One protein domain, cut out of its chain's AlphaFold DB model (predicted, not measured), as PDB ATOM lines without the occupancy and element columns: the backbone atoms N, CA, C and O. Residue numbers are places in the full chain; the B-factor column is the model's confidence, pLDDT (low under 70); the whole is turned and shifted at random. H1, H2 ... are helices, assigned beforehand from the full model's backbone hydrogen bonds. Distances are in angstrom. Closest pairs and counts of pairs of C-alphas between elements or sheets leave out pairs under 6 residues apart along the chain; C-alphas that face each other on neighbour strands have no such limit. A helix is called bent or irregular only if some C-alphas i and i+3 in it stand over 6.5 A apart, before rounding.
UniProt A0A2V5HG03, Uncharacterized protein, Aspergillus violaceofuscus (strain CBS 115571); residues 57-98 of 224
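What this domain is: This is residues 57 to 98 of the 224 residues of an uncharacterized protein of Aspergillus violaceofuscus (strain CBS 115571) (UniProt A0A2V5HG03). Three helices have their centres at the corners of a triangle, with few contacts between them: the longest, H3, folds back beside H2 after a tight turn, and the short helix H1 lies across from both. H1 meets the last turn of H2 at a corner, with its first residue, and crosses H3 at a slant, while residues 64 to 72 lead from the end of H1 to the beginning of H2. The printed part has 42 residues with three named helices, in the order H1, H2, H3 along the chain, and no named strand; the class is all helix. The whole is compact and rounded, with a radius of gyration of the C-alphas of 9.2 A, and the C-alphas span 23 by 18 by 18 A along the three main axes.

How they stand to each other: The longest helix by residues is H3, residues 84 to 95, and it touches one other helix, H2, residues 73 to 81. H2 and H3 only just touch, with 3 pairs of C-alphas within 8 A, and H3 does so with residues 86 to 90 alone. Their closest C-alphas are those of Tyr 79 and Arg 87, 5.7 A apart, and their centres are 11.6 A apart. They run opposite ways at a shallow tilt of 32 degrees and form a helical hairpin, two helices that follow each other in the chain and touch while running opposite ways. The remaining helix, H1, residues 57 to 63, touches no helix, but is near both H2 and H3. H1 and H3 are close but not clearly touching, with 1 pair of C-alphas within 8 A, those of Leu 61 and Ile 91 at 7.3 A. These two helices run the same way at a steep tilt of 47 degrees, with their centres 11.8 A apart. H1 and H2 are also close but not clearly touching, again with 1 pair within 8 A, the C-alphas of Ala 57 and Glu 80 at 7.1 A. Their lines are about perpendicular, at 79 degrees, and their centres are 12.9 A apart. In the backbones of H1, H2 and H3, every O i to N i+4 pair is within hydrogen-bond range.

Where its parts are: H3 runs from Pro 84 to Gln 95, 12 residues, and measures 16.6 A from first to last C-alpha. It begins with C-alpha 84 at (26.564, 8.369, 44.589) and ends with C-alpha 95 at (18.766, 18.857, 34.368). H2 runs from Pro 73 to Gly 81, 9 residues, with 12.4 A from first to last C-alpha; C-alpha 73 is at (18.732, 24.551, 50.849). H1 runs from Ala 57 to Tyr 63, 7 residues, with 9.9 A from first to last C-alpha, and C-alpha 57 is at (29.481, 19.029, 45.635). No helix is bent or irregular.

The domain as a whole: The two C-alphas farthest apart are those of Met 83 and Pro 98, at 24.8 A, while the first and last printed C-alphas, those of Ala 57 and Pro 98, are 21.5 A apart. The printed part runs from residue 57 to residue 98 of a full chain of 224 residues and has no cut. The link from H1 to H2 has 9 residues and is short, the link from H2 to H3 has 2 residues and is tight, and neither is long. The mean pLDDT of the printed part is 88.5, and that of H3 is 92. One printed residue, Pro 98, is under 70, where the model's confidence is low.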
ATOM      1  N   ALA A  57      30.905  19.143  45.961       83.62
ATOM      2  CA  ALA A  57      29.481  19.029  45.635       83.62
ATOM      3  C   ALA A  57      29.020  20.196  44.753       83.62
ATOM      4  O   ALA A  57      28.322  19.977  43.766       83.62
ATOM      5  N   ILE A  58      29.468  21.411  45.079       87.19
ATOM      6  CA  ILE A  58      29.253  22.621  44.276       87.19
ATOM      7  C   ILE A  58      29.850  22.440  42.880       87.19
ATOM      8  O   ILE A  58      29.163  22.683  41.889       87.19
ATOM      9  N   ASP A  59      31.098  21.978  42.806       87.38
ATOM     10  CA  ASP A  59      31.810  21.801  41.539       87.38
ATOM     11  C   ASP A  59      31.122  20.764  40.645       87.38
ATOM     12  O   ASP A  59      30.962  20.982  39.445       87.38
ATOM     13  N   THR A  60      30.638  19.666  41.238       89.62
ATOM     14  CA  THR A  60      29.898  18.626  40.506       89.62
ATOM     15  C   THR A  60      28.586  19.173  39.945       89.62
ATOM     16  O   THR A  60      28.261  18.925  38.787       89.62
ATOM     17  N   LEU A  61      27.831  19.942  40.733       90.25
ATOM     18  CA  LEU A  61      26.575  20.533  40.268       90.25
ATOM     19  C   LEU A  61      26.819  21.511  39.116       90.25
ATOM     20  O   LEU A  61      26.192  21.371  38.067       90.25
ATOM     21  N   ARG A  62      27.807  22.402  39.252       89.00
ATOM     22  CA  ARG A  62      28.194  23.340  38.189       89.00
ATOM     23  C   ARG A  62      28.663  22.633  36.921       89.00
ATOM     24  O   ARG A  62      28.274  23.041  35.833       89.00
ATOM     25  N   TYR A  63      29.434  21.550  37.048       90.00
ATOM     26  CA  TYR A  63      29.840  20.717  35.911       90.00
ATOM     27  C   TYR A  63      28.635  20.177  35.130       90.00
ATOM     28  O   TYR A  63      28.676  20.057  33.908       90.00
ATOM     29  N   HIS A  64      27.535  19.895  35.825       87.25
ATOM     30  CA  HIS A  64      26.305  19.416  35.214       87.25
ATOM     31  C   HIS A  64      25.370  20.519  34.710       87.25
ATOM     32  O   HIS A  64      24.272  20.180  34.252       87.25
ATOM     33  N   ASN A  65      25.778  21.796  34.741       87.44
ATOM     34  CA  ASN A  65      24.885  22.897  34.385       87.44
ATOM     35  C   ASN A  65      24.221  23.593  35.579       87.44
ATOM     36  O   ASN A  65      23.563  24.616  35.408       87.44
ATOM     37  N   ILE A  66      24.277  22.959  36.754       88.06
ATOM     38  CA  ILE A  66      23.327  23.200  37.838       88.06
ATOM     39  C   ILE A  66      23.889  24.265  38.753       88.06
ATOM     40  O   ILE A  66      24.849  24.031  39.490       88.06
ATOM     41  N   ASP A  67      23.242  25.426  38.744       87.56
ATOM     42  CA  ASP A  67      23.577  26.485  39.675       87.56
ATOM     43  C   ASP A  67      23.145  26.099  41.098       87.56
ATOM     44  O   ASP A  67      21.959  25.961  41.388       87.56
ATOM     45  N   PRO A  68      24.077  25.966  42.056       84.81
ATOM     46  CA  PRO A  68      23.717  25.596  43.423       84.81
ATOM     47  C   PRO A  68      22.905  26.692  44.126       84.81
ATOM     48  O   PRO A  68      22.240  26.411  45.116       84.81
ATOM     49  N   ALA A  69      22.955  27.930  43.624       84.50
ATOM     50  CA  ALA A  69      22.180  29.052  44.144       84.50
ATOM     51  C   ALA A  69      20.697  29.005  43.735       84.50
ATOM     52  O   ALA A  69      19.878  29.621  44.411       84.50
ATOM     53  N   THR A  70      20.349  28.287  42.660       86.12
ATOM     54  CA  THR A  70      18.948  28.097  42.245       86.12
ATOM     55  C   THR A  70      18.285  26.946  43.001       86.12
ATOM     56  O   THR A  70      17.062  26.885  43.096       86.12
ATOM     57  N   LEU A  71      19.081  26.060  43.608       85.31
ATOM     58  CA  LEU A  71      18.585  24.956  44.417       85.31
ATOM     59  C   LEU A  71      18.174  25.409  45.820       85.31
ATOM     60  O   LEU A  71      18.861  26.164  46.511       85.31
ATOM     61  N   LEU A  72      17.066  24.849  46.299       88.00
ATOM     62  CA  LEU A  72      16.600  25.057  47.663       88.00
ATOM     63  C   LEU A  72      17.610  24.463  48.662       88.00
ATOM     64  O   LEU A  72      18.118  23.357  48.451       88.00
ATOM     65  N   PRO A  73      17.808  25.077  49.841       85.56
ATOM     66  CA  PRO A  73      18.732  24.551  50.849       85.56
ATOM     67  C   PRO A  73      18.417  23.108  51.287       85.56
ATOM     68  O   PRO A  73      19.308  22.330  51.623       85.56
ATOM     69  N   ARG A  74      17.136  22.709  51.237       87.75
ATOM     70  CA  ARG A  74      16.713  21.321  51.483       87.75
ATOM     71  C   ARG A  74      17.215  20.357  50.405       87.75
ATOM     72  O   ARG A  74      17.600  19.244  50.741       87.75
ATOM     73  N   GLN A  75      17.224  20.773  49.141       90.81
ATOM     74  CA  GLN A  75      17.703  19.970  48.013       90.81
ATOM     75  C   GLN A  75      19.217  19.777  48.072       90.81
ATOM     76  O   GLN A  75      19.696  18.664  47.877       90.81
ATOM     77  N   LEU A  76      19.958  20.825  48.437       89.19
ATOM     78  CA  LEU A  76      21.401  20.729  48.669       89.19
ATOM     79  C   LEU A  76      21.720  19.748  49.803       89.19
ATOM     80  O   LEU A  76      22.560  18.865  49.634       89.19
ATOM     81  N   LYS A  77      20.981  19.824  50.917       89.38
ATOM     82  CA  LYS A  77      21.123  18.874  52.030       89.38
ATOM     83  C   LYS A  77      20.797  17.432  51.620       89.38
ATOM     84  O   LYS A  77      21.463  16.503  52.071       89.38
ATOM     85  N   LEU A  78      19.785  17.237  50.770       90.69
ATOM     86  CA  LEU A  78      19.454  15.919  50.216       90.69
ATOM     87  C   LEU A  78      20.588  15.381  49.343       90.69
ATOM     88  O   LEU A  78      20.957  14.222  49.482       90.69
ATOM     89  N   TYR A  79      21.158  16.219  48.480       91.94
ATOM     90  CA  TYR A  79      22.268  15.839  47.611       91.94
ATOM     91  C   TYR A  79      23.523  15.466  48.406       91.94
ATOM     92  O   TYR A  79      24.155  14.445  48.138       91.94
ATOM     93  N   GLU A  80      23.857  16.245  49.432       90.00
ATOM     94  CA  GLU A  80      25.006  15.974  50.294       90.00
ATOM     95  C   GLU A  80      24.857  14.656  51.068       90.00
ATOM     96  O   GLU A  80      25.802  13.872  51.132       90.00
ATOM     97  N   GLY A  81      23.664  14.354  51.587       88.56
ATOM     98  CA  GLY A  81      23.393  13.098  52.296       88.56
ATOM     99  C   GLY A  81      23.153  11.877  51.399       88.56
ATOM    100  O   GLY A  81      23.051  10.765  51.912       88.56
ATOM    101  N   ALA A  82      23.028  12.062  50.083       93.12
ATOM    102  CA  ALA A  82      22.665  11.001  49.150       93.12
ATOM    103  C   ALA A  82      23.858  10.118  48.745       93.12
ATOM    104  O   ALA A  82      24.991  10.586  48.613       93.12
ATOM    105  N   MET A  83      23.570   8.841  48.473       89.19
ATOM    106  CA  MET A  83      24.517   7.894  47.869       89.19
ATOM    107  C   MET A  83      24.926   8.348  46.449       89.19
ATOM    108  O   MET A  83      24.150   9.055  45.799       89.19
ATOM    109  N   PRO A  84      26.096   7.944  45.916       90.06
ATOM    110  CA  PRO A  84      26.564   8.369  44.589       90.06
ATOM    111  C   PRO A  84      25.552   8.138  43.452       90.06
ATOM    112  O   PRO A  84      25.359   8.998  42.585       90.06
ATOM    113  N   GLU A  85      24.840   7.015  43.481       92.19
ATOM    114  CA  GLU A  85      23.810   6.672  42.496       92.19
ATOM    115  C   GLU A  85      22.592   7.601  42.622       92.19
ATOM    116  O   GLU A  85      22.038   8.068  41.625       92.19
ATOM    117  N   GLN A  86      22.203   7.933  43.857       94.38
ATOM    118  CA  GLN A  86      21.098   8.850  44.146       94.38
ATOM    119  C   GLN A  86      21.442  10.286  43.748       94.38
ATOM    120  O   GLN A  86      20.610  10.969  43.155       94.38
ATOM    121  N   ARG A  87      22.677  10.730  44.004       93.81
ATOM    122  CA  ARG A  87      23.189  12.026  43.535       93.81
ATOM    123  C   ARG A  87      23.106  12.137  42.020       93.81
ATOM    124  O   ARG A  87      22.604  13.134  41.511       93.81
ATOM    125  N   SER A  88      23.514  11.084  41.315       92.94
ATOM    126  CA  SER A  88      23.441  11.021  39.853       92.94
ATOM    127  C   SER A  88      21.995  11.142  39.359       92.94
ATOM    128  O   SER A  88      21.711  11.887  38.422       92.94
ATOM    129  N   ARG A  89      21.048  10.471  40.030       94.00
ATOM    130  CA  ARG A  89      19.621  10.583  39.702       94.00
ATOM    131  C   ARG A  89      19.049  11.974  39.994       94.00
ATOM    132  O   ARG A  89      18.262  12.475  39.193       94.00
ATOM    133  N   LEU A  90      19.436  12.592  41.110       94.44
ATOM    134  CA  LEU A  90      19.040  13.960  41.462       94.44
ATOM    135  C   LEU A  90      19.533  14.961  40.413       94.44
ATOM    136  O   LEU A  90      18.741  15.770  39.939       94.44
ATOM    137  N   ILE A  91      20.793  14.838  39.989       92.69
ATOM    138  CA  ILE A  91      21.376  15.646  38.911       92.69
ATOM    139  C   ILE A  91      20.547  15.514  37.631       92.69
ATOM    140  O   ILE A  91      20.102  16.524  37.097       92.69
ATOM    141  N   GLN A  92      20.274  14.287  37.171       91.44
ATOM    142  CA  GLN A  92      19.461  14.066  35.965       91.44
ATOM    143  C   GLN A  92      18.081  14.719  36.078       91.44
ATOM    144  O   GLN A  92      17.605  15.356  35.143       91.44
ATOM    145  N   MET A  93      17.426  14.571  37.229       91.81
ATOM    146  CA  MET A  93      16.105  15.148  37.460       91.81
ATOM    147  C   MET A  93      16.135  16.682  37.417       91.81
ATOM    148  O   MET A  93      15.248  17.303  36.829       91.81
ATOM    149  N   TRP A  94      17.169  17.300  37.986       90.38
ATOM    150  CA  TRP A  94      17.345  18.751  37.951       90.38
ATOM    151  C   TRP A  94      17.715  19.269  36.560       90.38
ATOM    152  O   TRP A  94      17.195  20.303  36.157       90.38
ATOM    153  N   GLN A  95      18.485  18.518  35.771       87.00
ATOM    154  CA  GLN A  95      18.766  18.857  34.368       87.00
ATOM    155  C   GLN A  95      17.510  18.849  33.485       87.00
ATOM    156  O   GLN A  95      17.396  19.623  32.536       87.00
ATOM    157  N   LEU A  96      16.548  17.979  33.796       82.25
ATOM    158  CA  LEU A  96      15.260  17.937  33.104       82.25
ATOM    159  C   LEU A  96      14.301  19.039  33.578       82.25
ATOM    160  O   LEU A  96      13.274  19.262  32.935       82.25
ATOM    161  N   SER A  97      14.608  19.748  34.664       79.44
ATOM    162  CA  SER A  97      13.744  20.820  35.159       79.44
ATOM    163  C   SER A  97      13.863  22.063  34.255       79.44
ATOM    164  O   SER A  97      14.972  22.410  33.843       79.44
ATOM    165  N   PRO A  98      12.751  22.741  33.904       66.00
ATOM    166  CA  PRO A  98      12.764  23.865  32.961       66.00
ATOM    167  C   PRO A  98      13.702  25.001  33.377       66.00
ATOM    168  O   PRO A  98      14.414  25.537  32.537       66.00
TER     169      PRO A  98